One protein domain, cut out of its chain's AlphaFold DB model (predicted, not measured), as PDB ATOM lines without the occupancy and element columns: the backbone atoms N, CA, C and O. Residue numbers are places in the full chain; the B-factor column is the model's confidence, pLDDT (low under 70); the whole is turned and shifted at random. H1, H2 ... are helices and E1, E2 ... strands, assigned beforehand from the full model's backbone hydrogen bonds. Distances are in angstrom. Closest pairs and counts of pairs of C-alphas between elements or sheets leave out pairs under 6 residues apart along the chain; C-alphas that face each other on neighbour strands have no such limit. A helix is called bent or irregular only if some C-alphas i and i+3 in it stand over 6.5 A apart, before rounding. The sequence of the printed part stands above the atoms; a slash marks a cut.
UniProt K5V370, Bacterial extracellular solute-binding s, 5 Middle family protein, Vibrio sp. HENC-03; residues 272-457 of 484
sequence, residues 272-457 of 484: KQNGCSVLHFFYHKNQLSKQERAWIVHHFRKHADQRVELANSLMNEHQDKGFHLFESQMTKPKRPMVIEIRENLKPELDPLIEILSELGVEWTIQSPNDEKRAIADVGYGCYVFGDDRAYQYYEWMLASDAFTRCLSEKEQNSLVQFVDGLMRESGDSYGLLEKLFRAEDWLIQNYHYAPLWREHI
ATOM      1  N   LYS A 272      -1.462  35.996  -3.845       66.94
ATOM      2  CA  LYS A 272      -0.337  35.562  -3.009       66.94
ATOM      3  C   LYS A 272      -0.603  35.998  -1.570       66.94
ATOM      4  O   LYS A 272      -0.691  37.192  -1.297       66.94
ATOM      5  N   GLN A 273      -0.654  35.036  -0.653       80.06
ATOM      6  CA  GLN A 273      -0.798  35.321   0.770       80.06
ATOM      7  C   GLN A 273       0.575  35.570   1.397       80.06
ATOM      8  O   GLN A 273       1.568  34.923   1.051       80.06
ATOM      9  N   ASN A 274       0.646  36.491   2.357       81.69
ATOM     10  CA  ASN A 274       1.830  36.619   3.195       81.69
ATOM     11  C   ASN A 274       1.749  35.555   4.290       81.69
ATOM     12  O   ASN A 274       0.969  35.695   5.226       81.69
ATOM     13  N   GLY A 275       2.503  34.468   4.150       88.75
ATOM     14  CA  GLY A 275       2.398  33.320   5.042       88.75
ATOM     15  C   GLY A 275       3.136  32.090   4.535       88.75
ATOM     16  O   GLY A 275       3.794  32.126   3.487       88.75
ATOM     17  N   CYS A 276       3.043  30.998   5.286       91.62
ATOM     18  CA  CYS A 276       3.539  29.695   4.855       91.62
ATOM     19  C   CYS A 276       2.860  28.537   5.592       91.62
ATOM     20  O   CYS A 276       2.391  28.672   6.728       91.62
ATOM     21  N   SER A 277       2.877  27.378   4.944       93.25
ATOM     22  CA  SER A 277       2.721  26.087   5.597       93.25
ATOM     23  C   SER A 277       3.915  25.801   6.498       93.25
ATOM     24  O   SER A 277       5.061  26.123   6.168       93.25
ATOM     25  N   VAL A 278       3.647  25.153   7.625       95.25
ATOM     26  CA  VAL A 278       4.632  24.877   8.667       95.25
ATOM     27  C   VAL A 278       4.473  23.474   9.242       95.25
ATOM     28  O   VAL A 278       3.372  22.924   9.320       95.25
ATOM     29  N   LEU A 279       5.588  22.930   9.729       96.88
ATOM     30  CA  LEU A 279       5.591  21.831  10.691       96.88
ATOM     31  C   LEU A 279       5.817  22.376  12.095       96.88
ATOM     32  O   LEU A 279       6.742  23.147  12.325       96.88
ATOM     33  N   HIS A 280       5.011  21.915  13.037       97.81
ATOM     34  CA  HIS A 280       5.181  22.107  14.470       97.81
ATOM     35  C   HIS A 280       5.779  20.844  15.071       97.81
ATOM     36  O   HIS A 280       5.329  19.748  14.745       97.81
ATOM     37  N   PHE A 281       6.753  20.979  15.966       97.94
ATOM     38  CA  PHE A 281       7.314  19.853  16.710       97.94
ATOM     39  C   PHE A 281       6.914  19.983  18.172       97.94
ATOM     40  O   PHE A 281       7.515  20.747  18.930       97.94
ATOM     41  N   PHE A 282       5.874  19.248  18.558       97.69
ATOM     42  CA  PHE A 282       5.243  19.425  19.855       97.69
ATOM     43  C   PHE A 282       6.155  18.987  21.001       97.69
ATOM     44  O   PHE A 282       6.894  18.002  20.919       97.69
ATOM     45  N   TYR A 283       6.089  19.737  22.097       97.44
ATOM     46  CA  TYR A 283       6.840  19.449  23.302       97.44
ATOM     47  C   TYR A 283       6.116  18.396  24.142       97.44
ATOM     48  O   TYR A 283       4.969  18.572  24.549       97.44
ATOM     49  N   HIS A 284       6.806  17.300  24.450       96.19
ATOM     50  CA  HIS A 284       6.350  16.282  25.397       96.19
ATOM     51  C   HIS A 284       7.519  15.392  25.846       96.19
ATOM     52  O   HIS A 284       8.620  15.435  25.298       96.19
ATOM     53  N   LYS A 285       7.283  14.531  26.845       94.00
ATOM     54  CA  LYS A 285       8.318  13.687  27.477       94.00
ATOM     55  C   LYS A 285       9.119  12.817  26.495       94.00
ATOM     56  O   LYS A 285      10.298  12.576  26.725       94.00
ATOM     57  N   ASN A 286       8.472  12.345  25.430       93.62
ATOM     58  CA  ASN A 286       9.061  11.445  24.436       93.62
ATOM     59  C   ASN A 286       9.316  12.149  23.095       93.62
ATOM     60  O   ASN A 286       9.382  11.470  22.072       93.62
ATOM     61  N   GLN A 287       9.395  13.483  23.086       94.88
ATOM     62  CA  GLN A 287       9.536  14.279  21.868       94.88
ATOM     63  C   GLN A 287      10.717  13.841  21.001       94.88
ATOM     64  O   GLN A 287      11.727  13.336  21.493       94.88
ATOM     65  N   LEU A 288      10.594  14.100  19.702       95.75
ATOM     66  CA  LEU A 288      11.646  13.833  18.730       95.75
ATOM     67  C   LEU A 288      12.920  14.597  19.081       95.75
ATOM     68  O   LEU A 288      12.868  15.766  19.486       95.75
ATOM     69  N   SER A 289      14.063  13.956  18.869       95.19
ATOM     70  CA  SER A 289      15.363  14.615  18.943       95.19
ATOM     71  C   SER A 289      15.538  15.616  17.798       95.19
ATOM     72  O   SER A 289      14.917  15.492  16.744       95.19
ATOM     73  N   LYS A 290      16.438  16.591  17.965       93.88
ATOM     74  CA  LYS A 290      16.747  17.582  16.921       93.88
ATOM     75  C   LYS A 290      17.122  16.933  15.577       93.88
ATOM     76  O   LYS A 290      16.683  17.398  14.532       93.88
ATOM     77  N   GLN A 291      17.873  15.832  15.613       95.38
ATOM     78  CA  GLN A 291      18.299  15.099  14.414       95.38
ATOM     79  C   GLN A 291      17.128  14.420  13.687       95.38
ATOM     80  O   GLN A 291      17.130  14.369  12.457       95.38
ATOM     81  N   GLU A 292      16.133  13.927  14.431       96.25
ATOM     82  CA  GLU A 292      14.905  13.346  13.871       96.25
ATOM     83  C   GLU A 292      14.009  14.423  13.259       96.25
ATOM     84  O   GLU A 292      13.534  14.263  12.136       96.25
ATOM     85  N   ARG A 293      13.841  15.560  13.949       95.75
ATOM     86  CA  ARG A 293      13.095  16.713  13.419       95.75
ATOM     87  C   ARG A 293      13.722  17.230  12.126       95.75
ATOM     88  O   ARG A 293      13.022  17.414  11.136       95.75
ATOM     89  N   ALA A 294      15.045  17.382  12.105       95.06
ATOM     90  CA  ALA A 294      15.777  17.803  10.918       95.06
ATOM     91  C   ALA A 294      15.627  16.825   9.745       95.06
ATOM     92  O   ALA A 294      15.419  17.258   8.613       95.06
ATOM     93  N   TRP A 295      15.673  15.515  10.015       95.62
ATOM     94  CA  TRP A 295      15.444  14.487   8.999       95.62
ATOM     95  C   TRP A 295      14.054  14.623   8.362       95.62
ATOM     96  O   TRP A 295      13.934  14.573   7.139       95.62
ATOM     97  N   ILE A 296      13.016  14.856   9.174       95.06
ATOM     98  CA  ILE A 296      11.641  15.054   8.693       95.06
ATOM     99  C   ILE A 296      11.559  16.297   7.809       95.06
ATOM    100  O   ILE A 296      11.116  16.202   6.667       95.06
ATOM    101  N   VAL A 297      12.039  17.446   8.297       94.69
ATOM    102  CA  VAL A 297      12.019  18.705   7.533       94.69
ATOM    103  C   VAL A 297      12.751  18.555   6.200       94.69
ATOM    104  O   VAL A 297      12.250  19.011   5.173       94.69
ATOM    105  N   HIS A 298      13.908  17.889   6.192       93.69
ATOM    106  CA  HIS A 298      14.663  17.634   4.969       93.69
ATOM    107  C   HIS A 298      13.830  16.877   3.934       93.69
ATOM    108  O   HIS A 298      13.760  17.319   2.790       93.69
ATOM    109  N   HIS A 299      13.183  15.770   4.313       93.69
ATOM    110  CA  HIS A 299      12.413  14.976   3.350       93.69
ATOM    111  C   HIS A 299      11.108  15.646   2.933       93.69
ATOM    112  O   HIS A 299      10.797  15.613   1.748       93.69
ATOM    113  N   PHE A 300      10.409  16.339   3.835       93.25
ATOM    114  CA  PHE A 300       9.239  17.146   3.463       93.25
ATOM    115  C   PHE A 300       9.595  18.198   2.406       93.25
ATOM    116  O   PHE A 300       8.905  18.320   1.402       93.25
ATOM    117  N   ARG A 301      10.703  18.931   2.589       92.06
ATOM    118  CA  ARG A 301      11.130  19.964   1.628       92.06
ATOM    119  C   ARG A 301      11.726  19.374   0.350       92.06
ATOM    120  O   ARG A 301      11.522  19.926  -0.722       92.06
ATOM    121  N   LYS A 302      12.453  18.258   0.445       91.75
ATOM    122  CA  LYS A 302      13.057  17.569  -0.706       91.75
ATOM    123  C   LYS A 302      12.007  16.986  -1.653       91.75
ATOM    124  O   LYS A 302      12.241  16.955  -2.857       91.75
ATOM    125  N   HIS A 303      10.902  16.494  -1.100       91.81
ATOM    126  CA  HIS A 303       9.823  15.851  -1.846       91.81
ATOM    127  C   HIS A 303       8.615  16.770  -2.078       91.81
ATOM    128  O   HIS A 303       7.594  16.304  -2.571       91.81
ATOM    129  N   ALA A 304       8.733  18.061  -1.749       87.44
ATOM    130  CA  ALA A 304       7.698  19.046  -2.027       87.44
ATOM    131  C   ALA A 304       7.405  19.142  -3.535       87.44
ATOM    132  O   ALA A 304       8.293  18.952  -4.372       87.44
ATOM    133  N   ASP A 305       6.156  19.465  -3.878       83.31
ATOM    134  CA  ASP A 305       5.746  19.707  -5.262       83.31
ATOM    135  C   ASP A 305       6.590  20.840  -5.876       83.31
ATOM    136  O   ASP A 305       6.772  21.896  -5.276       83.31
ATOM    137  N   GLN A 306       7.105  20.649  -7.089       81.56
ATOM    138  CA  GLN A 306       7.994  21.623  -7.738       81.56
ATOM    139  C   GLN A 306       7.332  22.985  -8.000       81.56
ATOM    140  O   GLN A 306       8.030  23.964  -8.264       81.56
ATOM    141  N   ARG A 307       5.998  23.053  -7.948       81.38
ATOM    142  CA  ARG A 307       5.211  24.275  -8.147       81.38
ATOM    143  C   ARG A 307       5.127  25.141  -6.889       81.38
ATOM    144  O   ARG A 307       4.710  26.292  -6.998       81.38
ATOM    145  N   VAL A 308       5.499  24.633  -5.707       83.69
ATOM    146  CA  VAL A 308       5.468  25.434  -4.472       83.69
ATOM    147  C   VAL A 308       6.770  26.201  -4.258       83.69
ATOM    148  O   VAL A 308       7.869  25.701  -4.488       83.69
ATOM    149  N   GLU A 309       6.653  27.434  -3.771       88.75
ATOM    150  CA  GLU A 309       7.802  28.253  -3.388       88.75
ATOM    151  C   GLU A 309       8.231  27.917  -1.954       88.75
ATOM    152  O   GLU A 309       7.418  27.983  -1.033       88.75
ATOM    153  N   LEU A 310       9.502  27.569  -1.739       90.12
ATOM    154  CA  LEU A 310      10.011  27.223  -0.408       90.12
ATOM    155  C   LEU A 310      10.053  28.435   0.534       90.12
ATOM    156  O   LEU A 310      10.631  29.477   0.223       90.12
ATOM    157  N   ALA A 311       9.547  28.250   1.752       91.56
ATOM    158  CA  ALA A 311       9.662  29.221   2.833       91.56
ATOM    159  C   ALA A 311      10.877  28.891   3.720       91.56
ATOM    160  O   ALA A 311      11.119  27.728   4.045       91.56
ATOM    161  N   ASN A 312      11.652  29.909   4.092       91.00
ATOM    162  CA  ASN A 312      12.731  29.844   5.089       91.00
ATOM    163  C   ASN A 312      12.375  30.605   6.371       91.00
ATOM    164  O   ASN A 312      13.029  30.423   7.391       91.00
ATOM    165  N   SER A 313      11.332  31.425   6.311       91.50
ATOM    166  CA  SER A 313      10.743  32.165   7.418       91.50
ATOM    167  C   SER A 313       9.232  32.219   7.242       91.50
ATOM    168  O   SER A 313       8.691  32.012   6.150       91.50
ATOM    169  N   LEU A 314       8.554  32.580   8.314       89.88
ATOM    170  CA  LEU A 314       7.122  32.724   8.402       89.88
ATOM    171  C   LEU A 314       6.582  33.805   7.457       89.88
ATOM    172  O   LEU A 314       5.711  33.521   6.635       89.88
ATOM    173  N   MET A 315       7.153  35.012   7.509       88.56
ATOM    174  CA  MET A 315       6.816  36.129   6.617       88.56
ATOM    175  C   MET A 315       7.939  36.423   5.616       88.56
ATOM    176  O   MET A 315       9.113  36.165   5.898       88.56
ATOM    177  N   ASN A 316       7.594  37.002   4.465       84.62
ATOM    178  CA  ASN A 316       8.542  37.284   3.379       84.62
ATOM    179  C   ASN A 316       9.676  38.247   3.778       84.62
ATOM    180  O   ASN A 316      10.783  38.149   3.262       84.62
ATOM    181  N   GLU A 317       9.436  39.148   4.728       82.62
ATOM    182  CA  GLU A 317      10.390  40.161   5.195       82.62
ATOM    183  C   GLU A 317      11.655  39.570   5.841       82.62
ATOM    184  O   GLU A 317      12.691  40.241   5.898       82.62
ATOM    185  N   HIS A 318      11.566  38.323   6.317       86.25
ATOM    186  CA  HIS A 318      12.671  37.582   6.933       86.25
ATOM    187  C   HIS A 318      13.205  36.441   6.048       86.25
ATOM    188  O   HIS A 318      14.166  35.771   6.415       86.25
ATOM    189  N   GLN A 319      12.643  36.244   4.849       86.06
ATOM    190  CA  GLN A 319      12.953  35.095   3.981       86.06
ATOM    191  C   GLN A 319      14.443  34.999   3.632       86.06
ATOM    192  O   GLN A 319      15.010  33.906   3.657       86.06
ATOM    193  N   ASP A 320      15.061  36.143   3.328       81.81
ATOM    194  CA  ASP A 320      16.465  36.242   2.905       81.81
ATOM    195  C   ASP A 320      17.427  36.523   4.069       81.81
ATOM    196  O   ASP A 320      18.645  36.552   3.893       81.81
ATOM    197  N   LYS A 321      16.880  36.779   5.260       70.56
ATOM    198  CA  LYS A 321      17.633  37.102   6.478       70.56
ATOM    199  C   LYS A 321      17.729  35.908   7.427       70.56
ATOM    200  O   LYS A 321      18.622  35.887   8.272       70.56
ATOM    201  N   GLY A 322      16.822  34.941   7.287       59.12
ATOM    202  CA  GLY A 322      16.750  33.749   8.117       59.12
ATOM    203  C   GLY A 322      17.897  32.769   7.880       59.12
ATOM    204  O   GLY A 322      18.466  32.660   6.792       59.12
ATOM    205  N   PHE A 323      18.236  32.019   8.925       63.47
ATOM    206  CA  PHE A 323      19.230  30.956   8.825       63.47
ATOM    207  C   PHE A 323      18.686  29.766   8.034       63.47
ATOM    208  O   PHE A 323      17.558  29.318   8.234       63.47
ATOM    209  N   HIS A 324      19.522  29.186   7.174       62.47
ATOM    210  CA  HIS A 324      19.174  27.936   6.512       62.47
ATOM    211  C   HIS A 324      18.994  26.819   7.549       62.47
ATOM    212  O   HIS A 324      19.858  26.609   8.402       62.47
ATOM    213  N   LEU A 325      17.881  26.086   7.435       67.25
ATOM    214  CA  LEU A 325      17.619  24.816   8.119       67.25
ATOM    215  C   LEU A 325      18.710  23.807   7.735       67.25
ATOM    216  O   LEU A 325      18.569  23.042   6.782       67.25
ATOM    217  N   PHE A 326      19.834  23.861   8.440       67.81
ATOM    218  CA  PHE A 326      20.993  23.024   8.192       67.81
ATOM    219  C   PHE A 326      21.314  22.238   9.453       67.81
ATOM    220  O   PHE A 326      21.728  22.790  10.471       67.81
ATOM    221  N   GLU A 327      21.122  20.928   9.373       80.81
ATOM    222  CA  GLU A 327      21.626  19.986  10.358       80.81
ATOM    223  C   GLU A 327      22.551  19.004   9.643       80.81
ATOM    224  O   GLU A 327      22.160  18.335   8.687       80.81
ATOM    225  N   SER A 328      23.799  18.942  10.100       79.38
ATOM    226  CA  SER A 328      24.835  18.121   9.463       79.38
ATOM    227  C   SER A 328      24.624  16.625   9.709       79.38
ATOM    228  O   SER A 328      25.066  15.797   8.912       79.38
ATOM    229  N   GLN A 329      23.942  16.277  10.804       87.94
ATOM    230  CA  GLN A 329      23.658  14.904  11.202       87.94
ATOM    231  C   GLN A 329      22.153  14.702  11.371       87.94
ATOM    232  O   GLN A 329      21.564  15.104  12.371       87.94
ATOM    233  N   MET A 330      21.531  14.035  10.402       94.06
ATOM    234  CA  MET A 330      20.110  13.692  10.432       94.06
ATOM    235  C   MET A 330      19.932  12.206  10.737       94.06
ATOM    236  O   MET A 330      20.635  11.365  10.174       94.06
ATOM    237  N   THR A 331      18.972  11.868  11.596       95.69
ATOM    238  CA  THR A 331      18.635  10.473  11.908       95.69
ATOM    239  C   THR A 331      17.156  10.224  11.678       95.69
ATOM    240  O   THR A 331      16.318  11.044  12.023       95.69
ATOM    241  N   LYS A 332      16.821   9.089  11.060       96.00
ATOM    242  CA  LYS A 332      15.421   8.716  10.847       96.00
ATOM    243  C   LYS A 332      14.734   8.454  12.201       96.00
ATOM    244  O   LYS A 332      15.366   7.798  13.041       96.00
ATOM    245  N   PRO A 333      13.469   8.880  12.393       95.62
ATOM    246  CA  PRO A 333      12.671   8.501  13.555       95.62
ATOM    247  C   PRO A 333      12.699   6.992  13.820       95.62
ATOM    248  O   PRO A 333      12.564   6.182  12.901       95.62
ATOM    249  N   LYS A 334      12.905   6.611  15.085       92.62
ATOM    250  CA  LYS A 334      13.078   5.197  15.490       92.62
ATOM    251  C   LYS A 334      11.813   4.529  16.026       92.62
ATOM    252  O   LYS A 334      11.858   3.360  16.403       92.62
ATOM    253  N   ARG A 335      10.715   5.275  16.121       94.25
ATOM    254  CA  ARG A 335       9.431   4.817  16.656       94.25
ATOM    255  C   ARG A 335       8.280   5.329  15.789       94.25
ATOM    256  O   ARG A 335       8.488   6.313  15.077       94.25
ATOM    257  N   PRO A 336       7.083   4.731  15.907       94.75
ATOM    258  CA  PRO A 336       5.882   5.290  15.308       94.75
ATOM    259  C   PRO A 336       5.653   6.729  15.768       94.75
ATOM    260  O   PRO A 336       5.896   7.073  16.935       94.75
ATOM    261  N   MET A 337       5.204   7.547  14.828       95.00
ATOM    262  CA  MET A 337       4.963   8.966  15.001       95.00
ATOM    263  C   MET A 337       3.484   9.293  14.903       95.00
ATOM    264  O   MET A 337       2.773   8.734  14.073       95.00
ATOM    265  N   VAL A 338       3.035  10.249  15.707       96.31
ATOM    266  CA  VAL A 338       1.681  10.796  15.614       96.31
ATOM    267  C   VAL A 338       1.748  12.178  14.974       96.31
ATOM    268  O   VAL A 338       2.421  13.069  15.500       96.31
ATOM    269  N   ILE A 339       1.045  12.361  13.857       95.81
ATOM    270  CA  ILE A 339       0.908  13.650  13.179       95.81
ATOM    271  C   ILE A 339      -0.523  14.168  13.289       95.81
ATOM    272  O   ILE A 339      -1.488  13.450  13.032       95.81
ATOM    273  N   GLU A 340      -0.652  15.430  13.688       96.00
ATOM    274  CA  GLU A 340      -1.926  16.134  13.766       96.00
ATOM    275  C   GLU A 340      -2.132  16.999  12.510       96.00
ATOM    276  O   GLU A 340      -1.326  17.887  12.226       96.00
ATOM    277  N   ILE A 341      -3.207  16.733  11.757       92.31
ATOM    278  CA  ILE A 341      -3.529  17.400  10.484       92.31
ATOM    279  C   ILE A 341      -5.024  17.722  10.448       92.31
ATOM    280  O   ILE A 341      -5.862  16.861  10.704       92.31
ATOM    281  N   ARG A 342      -5.385  18.959  10.091       87.25
ATOM    282  CA  ARG A 342      -6.791  19.317   9.830       87.25
ATOM    283  C   ARG A 342      -7.282  18.621   8.557       87.25
ATOM    284  O   ARG A 342      -6.556  18.589   7.572       87.25
ATOM    285  N   GLU A 343      -8.528  18.145   8.541       81.75
ATOM    286  CA  GLU A 343      -9.111  17.405   7.399       81.75
ATOM    287  C   GLU A 343      -8.902  18.100   6.046       81.75
ATOM    288  O   GLU A 343      -8.482  17.481   5.077       81.75
ATOM    289  N   ASN A 344      -9.107  19.419   5.996       76.62
ATOM    290  CA  ASN A 344      -8.975  20.211   4.772       76.62
ATOM    291  C   ASN A 344      -7.526  20.353   4.257       76.62
ATOM    292  O   ASN A 344      -7.325  20.972   3.217       76.62
ATOM    293  N   LEU A 345      -6.533  19.892   5.021       83.31
ATOM    294  CA  LEU A 345      -5.107  19.923   4.689       83.31
ATOM    295  C   LEU A 345      -4.532  18.519   4.446       83.31
ATOM    296  O   LEU A 345      -3.400  18.408   3.985       83.31
ATOM    297  N   LYS A 346      -5.283  17.445   4.728       84.62
ATOM    298  CA  LYS A 346      -4.820  16.067   4.490       84.62
ATOM    299  C   LYS A 346      -4.426  15.804   3.032       84.62
ATOM    300  O   LYS A 346      -3.313  15.327   2.839       84.62
ATOM    301  N   PRO A 347      -5.213  16.217   2.012       83.06
ATOM    302  CA  PRO A 347      -4.855  15.947   0.617       83.06
ATOM    303  C   PRO A 347      -3.503  16.537   0.190       83.06
ATOM    304  O   PRO A 347      -2.870  16.027  -0.728       83.06
ATOM    305  N   GLU A 348      -3.053  17.611   0.846       82.94
ATOM    306  CA  GLU A 348      -1.743  18.221   0.599       82.94
ATOM    307  C   GLU A 348      -0.594  17.397   1.199       82.94
ATOM    308  O   GLU A 348       0.505  17.376   0.645       82.94
ATOM    309  N   LEU A 349      -0.837  16.703   2.315       87.38
ATOM    310  CA  LEU A 349       0.197  16.000   3.073       87.38
ATOM    311  C   LEU A 349       0.250  14.494   2.811       87.38
ATOM    312  O   LEU A 349       1.318  13.907   2.974       87.38
ATOM    313  N   ASP A 350      -0.860  13.877   2.400       89.19
ATOM    314  CA  ASP A 350      -0.957  12.429   2.185       89.19
ATOM    315  C   ASP A 350       0.155  11.892   1.255       89.19
ATOM    316  O   ASP A 350       0.853  10.962   1.673       89.19
ATOM    317  N   PRO A 351       0.465  12.511   0.090       89.88
ATOM    318  CA  PRO A 351       1.551  12.033  -0.771       89.88
ATOM    319  C   PRO A 351       2.927  12.072  -0.090       89.88
ATOM    320  O   PRO A 351       3.766  11.195  -0.290       89.88
ATOM    321  N   LEU A 352       3.179  13.087   0.743       90.94
ATOM    322  CA  LEU A 352       4.438  13.212   1.483       90.94
ATOM    323  C   LEU A 352       4.529  12.167   2.597       90.94
ATOM    324  O   LEU A 352       5.590  11.577   2.807       90.94
ATOM    325  N   ILE A 353       3.424  11.909   3.297       92.69
ATOM    326  CA  ILE A 353       3.357  10.881   4.339       92.69
ATOM    327  C   ILE A 353       3.597   9.493   3.741       92.69
ATOM    328  O   ILE A 353       4.353   8.712   4.323       92.69
ATOM    329  N   GLU A 354       3.020   9.196   2.576       93.62
ATOM    330  CA  GLU A 354       3.257   7.946   1.844       93.62
ATOM    331  C   GLU A 354       4.743   7.769   1.505       93.62
ATOM    332  O   GLU A 354       5.340   6.758   1.886       93.62
ATOM    333  N   ILE A 355       5.388   8.787   0.922       93.62
ATOM    334  CA  ILE A 355       6.828   8.757   0.604       93.62
ATOM    335  C   ILE A 355       7.673   8.487   1.858       93.62
ATOM    336  O   ILE A 355       8.588   7.661   1.846       93.62
ATOM    337  N   LEU A 356       7.394   9.168   2.973       93.25
ATOM    338  CA  LEU A 356       8.152   8.952   4.209       93.25
ATOM    339  C   LEU A 356       7.858   7.585   4.843       93.25
ATOM    340  O   LEU A 356       8.732   7.026   5.515       93.25
ATOM    341  N   SER A 357       6.669   7.028   4.607       94.50
ATOM    342  CA  SER A 357       6.317   5.667   5.018       94.50
ATOM    343  C   SER A 357       7.138   4.622   4.265       94.50
ATOM    344  O   SER A 357       7.662   3.695   4.883       94.50
ATOM    345  N   GLU A 358       7.370   4.817   2.966       95.50
ATOM    346  CA  GLU A 358       8.269   3.973   2.162       95.50
ATOM    347  C   GLU A 358       9.732   4.050   2.634       95.50
ATOM    348  O   GLU A 358      10.467   3.062   2.585       95.50
ATOM    349  N   LEU A 359      10.154   5.194   3.184       94.25
ATOM    350  CA  LEU A 359      11.454   5.350   3.856       94.25
ATOM    351  C   LEU A 359      11.498   4.682   5.250       94.25
ATOM    352  O   LEU A 359      12.533   4.684   5.935       94.25
ATOM    353  N   GLY A 360      10.393   4.064   5.669       93.56
ATOM    354  CA  GLY A 360      10.242   3.278   6.884       93.56
ATOM    355  C   GLY A 360       9.997   4.123   8.129       93.56
ATOM    356  O   GLY A 360      10.604   3.827   9.162       93.56
ATOM    357  N   VAL A 361       9.208   5.195   8.014       94.94
ATOM    358  CA  VAL A 361       8.593   5.904   9.147       94.94
ATOM    359  C   VAL A 361       7.157   5.411   9.296       94.94
ATOM    360  O   VAL A 361       6.405   5.391   8.332       94.94
ATOM    361  N   GLU A 362       6.755   5.022  10.499       94.81
ATOM    362  CA  GLU A 362       5.369   4.629  10.762       94.81
ATOM    363  C   GLU A 362       4.582   5.836  11.278       94.81
ATOM    364  O   GLU A 362       5.022   6.491  12.226       94.81
ATOM    365  N   TRP A 363       3.423   6.123  10.679       93.75
ATOM    366  CA  TRP A 363       2.590   7.278  11.021       93.75
ATOM    367  C   TRP A 363       1.230   6.867  11.577       93.75
ATOM    368  O   TRP A 363       0.595   5.923  11.117       93.75
ATOM    369  N   THR A 364       0.751   7.638  12.545       94.62
ATOM    370  CA  THR A 364      -0.653   7.717  12.944       94.62
ATOM    371  C   THR A 364      -1.125   9.133  12.656       94.62
ATOM    372  O   THR A 364      -0.615  10.084  13.247       94.62
ATOM    373  N   ILE A 365      -2.072   9.275  11.734       93.38
ATOM    374  CA  ILE A 365      -2.676  10.565  11.392       93.38
ATOM    375  C   ILE A 365      -3.908  10.761  12.273       93.38
ATOM    376  O   ILE A 365      -4.761   9.877  12.336       93.38
ATOM    377  N   GLN A 366      -4.008  11.914  12.928       94.62
ATOM    378  CA  GLN A 366      -5.191  12.312  13.694       94.62
ATOM    379  C   GLN A 366      -5.590  13.754  13.375       94.62
ATOM    380  O   GLN A 366      -4.761  14.568  12.960       94.62
ATOM    381  N   SER A 367      -6.856  14.085  13.597       91.19
ATOM    382  CA  SER A 367      -7.358  15.455  13.526       91.19
ATOM    383  C   SER A 367      -7.204  16.150  14.884       91.19
ATOM    384  O   SER A 367      -7.397  15.509  15.920       91.19
ATOM    385  N   PRO A 368      -6.941  17.474  14.930       86.81
ATOM    386  CA  PRO A 368      -7.030  18.240  16.175       86.81
ATOM    387  C   PRO A 368      -8.396  18.120  16.870       86.81
ATOM    388  O   PRO A 368      -8.481  18.318  18.082       86.81
ATOM    389  N   ASN A 369      -9.444  17.795  16.105       85.31
ATOM    390  CA  ASN A 369     -10.829  17.718  16.568       85.31
ATOM    391  C   ASN A 369     -11.260  16.309  17.015       85.31
ATOM    392  O   ASN A 369     -12.407  16.141  17.422       85.31
ATOM    393  N   ASP A 370     -10.385  15.301  16.941       86.81
ATOM    394  CA  ASP A 370     -10.736  13.938  17.352       86.81
ATOM    395  C   ASP A 370     -11.005  13.861  18.867       86.81
ATOM    396  O   ASP A 370     -10.257  14.407  19.683       86.81
ATOM    397  N   GLU A 371     -12.053  13.130  19.271       83.56
ATOM    398  CA  GLU A 371     -12.427  12.971  20.690       83.56
ATOM    399  C   GLU A 371     -11.348  12.248  21.510       83.56
ATOM    400  O   GLU A 371     -11.143  12.527  22.692       83.56
ATOM    401  N   LYS A 372     -10.660  11.289  20.883       85.50
ATOM    402  CA  LYS A 372      -9.595  10.491  21.496       85.50
ATOM    403  C   LYS A 372      -8.316  10.679  20.700       85.50
ATOM    404  O   LYS A 372      -8.106  10.007  19.696       85.50
ATOM    405  N   ARG A 373      -7.458  11.571  21.186       87.94
ATOM    406  CA  ARG A 373      -6.159  11.870  20.578       87.94
ATOM    407  C   ARG A 373      -5.024  11.215  21.342       87.94
ATOM    408  O   ARG A 373      -4.997  11.229  22.576       87.94
ATOM    409  N   ALA A 374      -4.066  10.678  20.601       90.31
ATOM    410  CA  ALA A 374      -2.754  10.387  21.148       90.31
ATOM    411  C   ALA A 374      -1.967  11.696  21.319       90.31
ATOM    412  O   ALA A 374      -2.310  12.738  20.749       90.31
ATOM    413  N   ILE A 375      -0.892  11.648  22.107       93.44
ATOM    414  CA  ILE A 375       0.061  12.759  22.179       93.44
ATOM    415  C   ILE A 375       0.723  12.874  20.804       93.44
ATOM    416  O   ILE A 375       1.427  11.954  20.389       93.44
ATOM    417  N   ALA A 376       0.461  13.978  20.109       95.94
ATOM    418  CA  ALA A 376       1.039  14.250  18.803       95.94
ATOM    419  C   ALA A 376       2.523  14.622  18.925       95.94
ATOM    420  O   ALA A 376       2.908  15.353  19.837       95.94
ATOM    421  N   ASP A 377       3.330  14.151  17.976       97.44
ATOM    422  CA  ASP A 377       4.747  14.500  17.842       97.44
ATOM    423  C   ASP A 377       4.933  15.701  16.912       97.44
ATOM    424  O   ASP A 377       5.792  16.558  17.129       97.44
ATOM    425  N   VAL A 378       4.124  15.737  15.850       97.31
ATOM    426  CA  VAL A 378       4.194  16.732  14.783       97.31
ATOM    427  C   VAL A 378       2.804  17.287  14.515       97.31
ATOM    428  O   VAL A 378       1.822  16.549  14.524       97.31
ATOM    429  N   GLY A 379       2.712  18.585  14.256       96.44
ATOM    430  CA  GLY A 379       1.510  19.219  13.723       96.44
ATOM    431  C   GLY A 379       1.788  19.810  12.353       96.44
ATOM    432  O   GLY A 379       2.839  20.412  12.154       96.44
ATOM    433  N   TYR A 380       0.846  19.684  11.427       95.12
ATOM    434  CA  TYR A 380       0.883  20.415  10.165       95.12
ATOM    435  C   TYR A 380      -0.150  21.538  10.184       95.12
ATOM    436  O   TYR A 380      -1.315  21.336  10.537       95.12
ATOM    437  N   GLY A 381       0.290  22.740   9.833       91.62
ATOM    438  CA  GLY A 381      -0.552  23.924   9.852       91.62
ATOM    439  C   GLY A 381      -0.074  24.976   8.873       91.62
ATOM    440  O   GLY A 381       0.893  24.787   8.143       91.62
ATOM    441  N   CYS A 382      -0.767  26.102   8.882       90.62
ATOM    442  CA  CYS A 382      -0.494  27.230   8.012       90.62
ATOM    443  C   CYS A 382      -0.763  28.516   8.793       90.62
ATOM    444  O   CYS A 382      -1.715  28.583   9.576       90.62
ATOM    445  N   TYR A 383       0.089  29.513   8.575       92.81
ATOM    446  CA  TYR A 383      -0.099  30.862   9.087       92.81
ATOM    447  C   TYR A 383      -0.126  31.853   7.933       92.81
ATOM    448  O   TYR A 383       0.700  31.769   7.024       92.81
ATOM    449  N   VAL A 384      -1.049  32.808   8.010       91.62
ATOM    450  CA  VAL A 384      -1.200  33.919   7.066       91.62
ATOM    451  C   VAL A 384      -1.346  35.221   7.839       91.62
ATOM    452  O   VAL A 384      -1.885  35.231   8.945       91.62
ATOM    453  N   PHE A 385      -0.851  36.309   7.263       91.00
ATOM    454  CA  PHE A 385      -0.626  37.565   7.965       91.00
ATOM    455  C   PHE A 385      -1.177  38.753   7.195       91.00
ATOM    456  O   PHE A 385      -1.048  38.838   5.974       91.00
ATOM    457  N   GLY A 386      -1.765  39.684   7.940       90.19
ATOM    458  CA  GLY A 386      -2.329  40.913   7.398       90.19
ATOM    459  C   GLY A 386      -1.278  41.990   7.177       90.19
ATOM    460  O   GLY A 386      -0.068  41.758   7.225       90.19
ATOM    461  N   ASP A 387      -1.761  43.203   6.941       90.69
ATOM    462  CA  ASP A 387      -0.903  44.342   6.625       90.69
ATOM    463  C   ASP A 387      -0.154  44.933   7.825       90.69
ATOM    464  O   ASP A 387       0.906  45.536   7.637       90.69
ATOM    465  N   ASP A 388      -0.642  44.725   9.050       93.06
ATOM    466  CA  ASP A 388       0.038  45.154  10.278       93.06
ATOM    467  C   ASP A 388       1.147  44.168  10.677       93.06
ATOM    468  O   ASP A 388       1.031  43.386  11.621       93.06
ATOM    469  N   ARG A 389       2.228  44.171   9.896       89.81
ATOM    470  CA  ARG A 389       3.295  43.157   9.957       89.81
ATOM    471  C   ARG A 389       3.901  43.014  11.348       89.81
ATOM    472  O   ARG A 389       4.078  41.901  11.827       89.81
ATOM    473  N   ALA A 390       4.229  44.132  11.991       89.69
ATOM    474  CA  ALA A 390       4.875  44.129  13.298       89.69
ATOM    475  C   ALA A 390       3.988  43.484  14.364       89.69
ATOM    476  O   ALA A 390       4.450  42.620  15.112       89.69
ATOM    477  N   TYR A 391       2.710  43.871  14.402       94.31
ATOM    478  CA  TYR A 391       1.767  43.305  15.352       94.31
ATOM    479  C   TYR A 391       1.452  41.846  15.045       94.31
ATOM    480  O   TYR A 391       1.521  41.020  15.942       94.31
ATOM    481  N   GLN A 392       1.181  41.511  13.786       93.31
ATOM    482  CA  GLN A 392       0.842  40.154  13.359       93.31
ATOM    483  C   GLN A 392       1.988  39.159  13.619       93.31
ATOM    484  O   GLN A 392       1.766  38.013  14.008       93.31
ATOM    485  N   TYR A 393       3.237  39.608  13.478       93.31
ATOM    486  CA  TYR A 393       4.407  38.797  13.809       93.31
ATOM    487  C   TYR A 393       4.549  38.602  15.325       93.31
ATOM    488  O   TYR A 393       4.827  37.500  15.800       93.31
ATOM    489  N   TYR A 394       4.338  39.670  16.098       95.19
ATOM    490  CA  TYR A 394       4.314  39.626  17.558       95.19
ATOM    491  C   TYR A 394       3.194  38.721  18.102       95.19
ATOM    492  O   TYR A 394       3.436  37.917  19.001       95.19
ATOM    493  N   GLU A 395       1.993  38.835  17.535       95.62
ATOM    494  CA  GLU A 395       0.818  38.021  17.838       95.62
ATOM    495  C   GLU A 395       1.159  36.542  17.669       95.62
ATOM    496  O   GLU A 395       1.070  35.772  18.626       95.62
ATOM    497  N   TRP A 396       1.662  36.157  16.493       95.06
ATOM    498  CA  TRP A 396       2.089  34.786  16.233       95.06
ATOM    499  C   TRP A 396       3.170  34.307  17.204       95.06
ATOM    500  O   TRP A 396       3.070  33.195  17.728       95.06
ATOM    501  N   MET A 397       4.178  35.135  17.491       95.38
ATOM    502  CA  MET A 397       5.298  34.758  18.359       95.38
ATOM    503  C   MET A 397       4.839  34.280  19.741       95.38
ATOM    504  O   MET A 397       5.495  33.432  20.339       95.38
ATOM    505  N   LEU A 398       3.734  34.830  20.252       96.38
ATOM    506  CA  LEU A 398       3.251  34.555  21.607       96.38
ATOM    507  C   LEU A 398       1.916  33.802  21.665       96.38
ATOM    508  O   LEU A 398       1.579  33.291  22.727       96.38
ATOM    509  N   ALA A 399       1.159  33.709  20.571       95.56
ATOM    510  CA  ALA A 399      -0.169  33.082  20.560       95.56
ATOM    511  C   ALA A 399      -0.285  31.859  19.627       95.56
ATOM    512  O   ALA A 399      -1.331  31.213  19.582       95.56
ATOM    513  N   SER A 400       0.768  31.518  18.881       95.50
ATOM    514  CA  SER A 400       0.761  30.385  17.945       95.50
ATOM    515  C   SER A 400       0.970  29.025  18.617       95.50
ATOM    516  O   SER A 400       1.391  28.925  19.774       95.50
ATOM    517  N   ASP A 401       0.765  27.943  17.859       95.38
ATOM    518  CA  ASP A 401       1.124  26.583  18.283       95.38
ATOM    519  C   ASP A 401       2.642  26.425  18.481       95.38
ATOM    520  O   ASP A 401       3.082  25.628  19.317       95.38
ATOM    521  N   ALA A 402       3.459  27.210  17.766       95.81
ATOM    522  CA  ALA A 402       4.904  27.238  17.982       95.81
ATOM    523  C   ALA A 402       5.234  27.678  19.418       95.81
ATOM    524  O   ALA A 402       6.075  27.060  20.064       95.81
ATOM    525  N   PHE A 403       4.521  28.672  19.951       97.12
ATOM    526  CA  PHE A 403       4.672  29.108  21.338       97.12
ATOM    527  C   PHE A 403       3.997  28.153  22.328       97.12
ATOM    528  O   PHE A 403       4.630  27.646  23.254       97.12
ATOM    529  N   THR A 404       2.706  27.896  22.130       95.81
ATOM    530  CA  THR A 404       1.847  27.250  23.134       95.81
ATOM    531  C   THR A 404       2.067  25.743  23.244       95.81
ATOM    532  O   THR A 404       1.839  25.170  24.311       95.81
ATOM    533  N   ARG A 405       2.523  25.085  22.166       96.25
ATOM    534  CA  ARG A 405       2.613  23.615  22.086       96.25
ATOM    535  C   ARG A 405       4.016  23.084  21.800       96.25
ATOM    536  O   ARG A 405       4.278  21.926  22.117       96.25
ATOM    537  N   CYS A 406       4.911  23.873  21.202       97.62
ATOM    538  CA  CYS A 406       6.259  23.408  20.826       97.62
ATOM    539  C   CYS A 406       7.356  23.791  21.831       97.62
ATOM    540  O   CYS A 406       8.484  23.297  21.732       97.62
ATOM    541  N   LEU A 407       7.029  24.651  22.800       97.69
ATOM    542  CA  LEU A 407       7.922  25.085  23.872       97.69
ATOM    543  C   LEU A 407       7.498  24.494  25.215       97.69
ATOM    544  O   LEU A 407       6.310  24.413  25.531       97.69
ATOM    545  N   SER A 408       8.481  24.157  26.046       96.50
ATOM    546  CA  SER A 408       8.257  23.899  27.468       96.50
ATOM    547  C   SER A 408       7.827  25.171  28.204       96.50
ATOM    548  O   SER A 408       8.146  26.283  27.792       96.50
ATOM    549  N   GLU A 409       7.192  25.027  29.367       96.56
ATOM    550  CA  GLU A 409       6.776  26.165  30.205       96.56
ATOM    551  C   GLU A 409       7.947  27.109  30.556       96.56
ATOM    552  O   GLU A 409       7.807  28.332  30.593       96.56
ATOM    553  N   LYS A 410       9.151  26.559  30.758       97.06
ATOM    554  CA  LYS A 410      10.361  27.353  31.009       97.06
ATOM    555  C   LYS A 410      10.767  28.173  29.782       97.06
ATOM    556  O   LYS A 410      11.175  29.326  29.925       97.06
ATOM    557  N   GLU A 411      10.692  27.585  28.595       96.81
ATOM    558  CA  GLU A 411      11.016  28.261  27.334       96.81
ATOM    559  C   GLU A 411       9.972  29.327  26.997       96.81
ATOM    560  O   GLU A 411      10.360  30.438  26.653       96.81
ATOM    561  N   GLN A 412       8.681  29.044  27.202       97.56
ATOM    562  CA  GLN A 412       7.597  30.022  27.050       97.56
ATOM    563  C   GLN A 412       7.836  31.259  27.926       97.56
ATOM    564  O   GLN A 412       7.871  32.382  27.425       97.56
ATOM    565  N   ASN A 413       8.105  31.057  29.221       97.25
ATOM    566  CA  ASN A 413       8.420  32.149  30.147       97.25
ATOM    567  C   ASN A 413       9.665  32.942  29.720       97.25
ATOM    568  O   ASN A 413       9.690  34.169  29.817       97.25
ATOM    569  N   SER A 414      10.694  32.248  29.227       96.56
ATOM    570  CA  SER A 414      11.937  32.880  28.771       96.56
ATOM    571  C   SER A 414      11.711  33.720  27.509       96.56
ATOM    572  O   SER A 414      12.228  34.832  27.413       96.56
ATOM    573  N   LEU A 415      10.906  33.222  26.565       96.12
ATOM    574  CA  LEU A 415      10.557  33.929  25.335       96.12
ATOM    575  C   LEU A 415       9.692  35.163  25.620       96.12
ATOM    576  O   LEU A 415       9.975  36.227  25.079       96.12
ATOM    577  N   VAL A 416       8.713  35.072  26.528       96.88
ATOM    578  CA  VAL A 416       7.916  36.238  26.959       96.88
ATOM    579  C   VAL A 416       8.814  37.316  27.569       96.88
ATOM    580  O   VAL A 416       8.733  38.473  27.170       96.88
ATOM    581  N   GLN A 417       9.721  36.952  28.482       95.56
ATOM    582  CA  GLN A 417      10.655  37.913  29.085       95.56
ATOM    583  C   GLN A 417      11.595  38.545  28.054       95.56
ATOM    584  O   GLN A 417      11.889  39.740  28.139       95.56
ATOM    585  N   PHE A 418      12.063  37.755  27.084       95.12
ATOM    586  CA  PHE A 418      12.885  38.243  25.985       95.12
ATOM    587  C   PHE A 418      12.121  39.261  25.130       95.12
ATOM    588  O   PHE A 418      12.610  40.375  24.937       95.12
ATOM    589  N   VAL A 419      10.902  38.929  24.693       95.44
ATOM    590  CA  VAL A 419      10.042  39.826  23.902       95.44
ATOM    591  C   VAL A 419       9.694  41.095  24.685       95.44
ATOM    592  O   VAL A 419       9.803  42.186  24.132       95.44
ATOM    593  N   ASP A 420       9.378  40.995  25.979       95.00
ATOM    594  CA  ASP A 420       9.138  42.164  26.838       95.00
ATOM    595  C   ASP A 420      10.380  43.067  26.936       95.00
ATOM    596  O   ASP A 420      10.261  44.292  26.985       95.00
ATOM    597  N   GLY A 421      11.582  42.482  26.941       94.31
ATOM    598  CA  GLY A 421      12.840  43.223  26.836       94.31
ATOM    599  C   GLY A 421      12.943  43.993  25.517       94.31
ATOM    600  O   GLY A 421      13.166  45.204  25.533       94.31
ATOM    601  N   LEU A 422      12.695  43.318  24.389       93.50
ATOM    602  CA  LEU A 422      12.712  43.944  23.062       93.50
ATOM    603  C   LEU A 422      11.692  45.082  22.943       93.50
ATOM    604  O   LEU A 422      11.987  46.101  22.315       93.50
ATOM    605  N   MET A 423      10.516  44.935  23.556       93.12
ATOM    606  CA  MET A 423       9.475  45.962  23.583       93.12
ATOM    607  C   MET A 423       9.933  47.233  24.293       93.12
ATOM    608  O   MET A 423       9.796  48.315  23.731       93.12
ATOM    609  N   ARG A 424      10.549  47.120  25.479       91.56
ATOM    610  CA  ARG A 424      11.055  48.292  26.222       91.56
ATOM    611  C   ARG A 424      12.144  49.051  25.468       91.56
ATOM    612  O   ARG A 424      12.276  50.258  25.638       91.56
ATOM    613  N   GLU A 425      12.920  48.349  24.651       90.69
ATOM    614  CA  GLU A 425      13.987  48.929  23.832       90.69
ATOM    615  C   GLU A 425      13.496  49.504  22.494       90.69
ATOM    616  O   GLU A 425      14.304  50.022  21.718       90.69
ATOM    617  N   SER A 426      12.219  49.335  22.152       91.56
ATOM    618  CA  SER A 426      11.668  49.738  20.857       91.56
ATOM    619  C   SER A 426      10.798  50.980  21.019       91.56
ATOM    620  O   SER A 426       9.941  51.043  21.897       91.56
ATOM    621  N   GLY A 427      11.045  51.994  20.188       86.75
ATOM    622  CA  GLY A 427      10.265  53.236  20.209       86.75
ATOM    623  C   GLY A 427       8.898  53.099  19.538       86.75
ATOM    624  O   GLY A 427       7.970  53.819  19.891       86.75
ATOM    625  N   ASP A 428       8.780  52.169  18.591       88.81
ATOM    626  CA  ASP A 428       7.582  51.904  17.801       88.81
ATOM    627  C   ASP A 428       7.533  50.434  17.340       88.81
ATOM    628  O   ASP A 428       8.412  49.619  17.655       88.81
ATOM    629  N   SER A 429       6.476  50.088  16.607       88.94
ATOM    630  CA  SER A 429       6.245  48.744  16.083       88.94
ATOM    631  C   SER A 429       7.278  48.324  15.021       88.94
ATOM    632  O   SER A 429       7.647  47.150  14.962       88.94
ATOM    633  N   TYR A 430       7.818  49.258  14.231       86.38
ATOM    634  CA  TYR A 430       8.834  48.965  13.211       86.38
ATOM    635  C   TYR A 430      10.163  48.543  13.832       86.38
ATOM    636  O   TYR A 430      10.738  47.530  13.435       86.38
ATOM    637  N   GLY A 431      10.624  49.279  14.847       87.50
ATOM    638  CA  GLY A 431      11.828  48.932  15.596       87.50
ATOM    639  C   GLY A 431      11.704  47.602  16.343       87.50
ATOM    640  O   GLY A 431      12.713  46.929  16.565       87.50
ATOM    641  N   LEU A 432      10.479  47.199  16.706       91.81
ATOM    642  CA  LEU A 432      10.213  45.892  17.302       91.81
ATOM    643  C   LEU A 432      10.314  44.758  16.268       91.81
ATOM    644  O   LEU A 432      10.943  43.740  16.559       91.81
ATOM    645  N   LEU A 433       9.739  44.928  15.072       90.56
ATOM    646  CA  LEU A 433       9.681  43.885  14.037       90.56
ATOM    647  C   LEU A 433      11.064  43.310  13.699       90.56
ATOM    648  O   LEU A 433      11.251  42.096  13.745       90.56
ATOM    649  N   GLU A 434      12.060  44.162  13.438       85.19
ATOM    650  CA  GLU A 434      13.412  43.691  13.093       85.19
ATOM    651  C   GLU A 434      14.073  42.887  14.220       85.19
ATOM    652  O   GLU A 434      14.893  42.000  13.971       85.19
ATOM    653  N   LYS A 435      13.724  43.183  15.475       89.75
ATOM    654  CA  LYS A 435      14.253  42.468  16.639       89.75
ATOM    655  C   LYS A 435      13.556  41.122  16.843       89.75
ATOM    656  O   LYS A 435      14.210  40.181  17.293       89.75
ATOM    657  N   LEU A 436      12.271  41.014  16.490       91.62
ATOM    658  CA  LEU A 436      11.493  39.774  16.600       91.62
ATOM    659  C   LEU A 436      12.001  38.667  15.670       91.62
ATOM    660  O   LEU A 436      11.926  37.497  16.037       91.62
ATOM    661  N   PHE A 437      12.607  39.018  14.534       90.62
ATOM    662  CA  PHE A 437      13.239  38.056  13.622       90.62
ATOM    663  C   PHE A 437      14.263  37.146  14.316       90.62
ATOM    664  O   PHE A 437      14.335  35.951  14.040       90.62
ATOM    665  N   ARG A 438      14.992  37.667  15.313       86.62
ATOM    666  CA  ARG A 438      15.956  36.871  16.092       86.62
ATOM    667  C   ARG A 438      15.289  35.781  16.933       86.62
ATOM    668  O   ARG A 438      15.899  34.744  17.179       86.62
ATOM    669  N   ALA A 439      14.066  36.023  17.405       89.31
ATOM    670  CA  ALA A 439      13.307  35.019  18.145       89.31
ATOM    671  C   ALA A 439      12.823  33.900  17.212       89.31
ATOM    672  O   ALA A 439      12.911  32.728  17.571       89.31
ATOM    673  N   GLU A 440      12.392  34.241  15.996       92.44
ATOM    674  CA  GLU A 440      12.050  33.241  14.982       92.44
ATOM    675  C   GLU A 440      13.265  32.401  14.586       92.44
ATOM    676  O   GLU A 440      13.160  31.176  14.550       92.44
ATOM    677  N   ASP A 441      14.424  33.025  14.360       90.69
ATOM    678  CA  ASP A 441      15.660  32.299  14.054       90.69
ATOM    679  C   ASP A 441      15.966  31.245  15.120       90.69
ATOM    680  O   ASP A 441      16.290  30.102  14.797       90.69
ATOM    681  N   TRP A 442      15.809  31.599  16.398       91.12
ATOM    682  CA  TRP A 442      15.991  30.660  17.499       91.12
ATOM    683  C   TRP A 442      14.981  29.501  17.449       91.12
ATOM    684  O   TRP A 442      15.373  28.345  17.633       91.12
ATOM    685  N   LEU A 443      13.707  29.778  17.157       93.12
ATOM    686  CA  LEU A 443      12.672  28.748  17.018       93.12
ATOM    687  C   LEU A 443      12.975  27.773  15.865       93.12
ATOM    688  O   LEU A 443      12.866  26.555  16.044       93.12
ATOM    689  N   ILE A 444      13.401  28.299  14.711       92.81
ATOM    690  CA  ILE A 444      13.750  27.528  13.507       92.81
ATOM    691  C   ILE A 444      15.016  26.696  13.746       92.81
ATOM    692  O   ILE A 444      15.029  25.490  13.499       92.81
ATOM    693  N   GLN A 445      16.084  27.297  14.281       90.19
ATOM    694  CA  GLN A 445      17.369  26.620  14.516       90.19
ATOM    695  C   GLN A 445      17.273  25.458  15.511       90.19
ATOM    696  O   GLN A 445      18.088  24.527  15.465       90.19
ATOM    697  N   ASN A 446      16.304  25.510  16.424       91.00
ATOM    698  CA  ASN A 446      16.040  24.452  17.395       91.00
ATOM    699  C   ASN A 446      14.953  23.472  16.942       91.00
ATOM    700  O   ASN A 446      14.678  22.510  17.659       91.00
ATOM    701  N   TYR A 447      14.386  23.656  15.743       93.31
ATOM    702  CA  TYR A 447      13.290  22.843  15.222       93.31
ATOM    703  C   TYR A 447      12.125  22.759  16.223       93.31
ATOM    704  O   TYR A 447      11.602  21.676  16.486       93.31
ATOM    705  N   HIS A 448      11.736  23.882  16.835       95.25
ATOM    706  CA  HIS A 448      10.436  23.964  17.518       95.25
ATOM    707  C   HIS A 448       9.310  24.021  16.486       95.25
ATOM    708  O   HIS A 448       8.254  23.421  16.662       95.25
ATOM    709  N   TYR A 449       9.580  24.666  15.356       95.00
ATOM    710  CA  TYR A 449       8.760  24.599  14.160       95.00
ATOM    711  C   TYR A 449       9.657  24.749  12.918       95.00
ATOM    712  O   TYR A 449      10.842  25.074  13.043       95.00
ATOM    713  N   ALA A 450       9.116  24.491  11.729       95.12
ATOM    714  CA  ALA A 450       9.818  24.661  10.463       95.12
ATOM    715  C   ALA A 450       8.884  25.210   9.370       95.12
ATOM    716  O   ALA A 450       7.887  24.553   9.056       95.12
ATOM    717  N   PRO A 451       9.214  26.360   8.754       94.44
ATOM    718  CA  PRO A 451       8.592  26.808   7.513       94.44
ATOM    719  C   PRO A 451       8.827  25.804   6.384       94.44
ATOM    720  O   PRO A 451       9.925  25.255   6.241       94.44
ATOM    721  N   LEU A 452       7.796  25.566   5.577       93.19
ATOM    722  CA  LEU A 452       7.856  24.641   4.452       93.19
ATOM    723  C   LEU A 452       7.766  25.380   3.118       93.19
ATOM    724  O   LEU A 452       8.769  25.498   2.407       93.19
ATOM    725  N   TRP A 453       6.588  25.907   2.792       91.19
ATOM    726  CA  TRP A 453       6.314  26.563   1.515       91.19
ATOM    727  C   TRP A 453       5.285  27.681   1.643       91.19
ATOM    728  O   TRP A 453       4.474  27.697   2.568       91.19
ATOM    729  N   ARG A 454       5.337  28.630   0.707       90.00
ATOM    730  CA  ARG A 454       4.446  29.788   0.646       90.00
ATOM    731  C   ARG A 454       3.014  29.382   0.327       90.00
ATOM    732  O   ARG A 454       2.760  28.392  -0.368       90.00
ATOM    733  N   GLU A 455       2.097  30.180   0.859       84.62
ATOM    734  CA  GLU A 455       0.660  30.027   0.671       84.62
ATOM    735  C   GLU A 455       0.132  30.909  -0.451       84.62
ATOM    736  O   GLU A 455       0.648  31.992  -0.740       84.62
ATOM    737  N   HIS A 456      -0.931  30.428  -1.073       79.94
ATOM    738  CA  HIS A 456      -1.717  31.171  -2.036       79.94
ATOM    739  C   HIS A 456      -3.179  30.796  -1.854       79.94
ATOM    740  O   HIS A 456      -3.509  29.663  -1.494       79.94
ATOM    741  N   ILE A 457      -4.046  31.754  -2.146       80.69
ATOM    742  CA  ILE A 457      -5.482  31.541  -2.189       80.69
ATOM    743  C   ILE A 457      -5.989  31.841  -3.590       80.69
ATOM    744  O   ILE A 457      -5.444  32.696  -4.294       80.69
TER     745      ILE A 457
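This is residues 272 to 457 of the 484 residues of the protein "Bacterial extracellular solute-binding s, 5 Middle family protein" of Vibrio sp. HENC-03 (UniProt K5V370). A strongly twisted, curled sheet of five strands has H1 and H2 over one face, while a group of three helices, H3, H5 and H6, sits beyond the sheet at the far end of the longest axis from E3 and H2. In that group H5 and H6 lie side by side as a hairpin, and H3 packs on H6. The 186 printed residues hold, in order, E1 H1 E2 H2 E3 E4 H3 H4 H5 H6 E5, a mixed class of helices and strands; the sheet is mixed, in the order E3 E2 E4 E1 E5. The whole is compact, with a radius of gyration of the C-alphas of 16.4 A and spans of 52 by 38 by 37 A.

E1, residues 272 to 281, is antiparallel to E4, residues 378 to 384, and to E5, residues 449 to 457; N 278 and O 381 at 2.8 A and N 277 and O 453 at 2.9 A are within hydrogen-bond range. E2, residues 337 to 341, is parallel to E4, with N 340 and O 378 at 2.8 A, and to E3, residues 363 to 366, with N 364 and O 337 at 2.8 A. H1, residues 290 to 302, and H2, residues 343 to 358, lie on the same face of the sheet, at heights over the sheet of 9.8 A and 8.0 A: two layers, helices on one face. E2, H2 and E3 form a strand-helix-strand unit, parallel neighbour strands with a helix between, its crossover right-handed. H2 is irregular, with C-alphas 344 and 347 7.2 A apart. H3, residues 389 to 399, touches H6, residues 429 to 445, at a steep tilt of 45 degrees, the same way; the C-alphas of Ala 390 and Leu 433 are closest, at 4.9 A. H5, residues 409 to 424, touches residues 432 to 439 of H6 in a hairpin, opposite ways at a shallow tilt of 27 degrees, Met 423 and Leu 432 having the closest C-alphas, 6.3 A apart. H4, residues 401 to 404, only grazes the sheet. Every O i to N i+4 pair is within hydrogen-bond range in H1, H3 and H5; in H2 7 of 12 are and in H6 9 of 13, and H4 is too short for one.

E1 begins at C-alpha 272 (-0.337, 35.562, -3.009) and spans 26.3 A. H5 spans 22.9 A, and H6 24.8 A. E5 bends by 60 degrees at residue 452 and ends at C-alpha 457 (-5.482, 31.541, -2.189).

The C-alphas of Glu 358 and Gly 427, the two farthest apart, are 52.5 A apart. The printed part has no cut. The links H1 to E2, of 34 residues, and E3 to E4, of 11, are long. Residues 272 and 322 to 326 have pLDDT under 70.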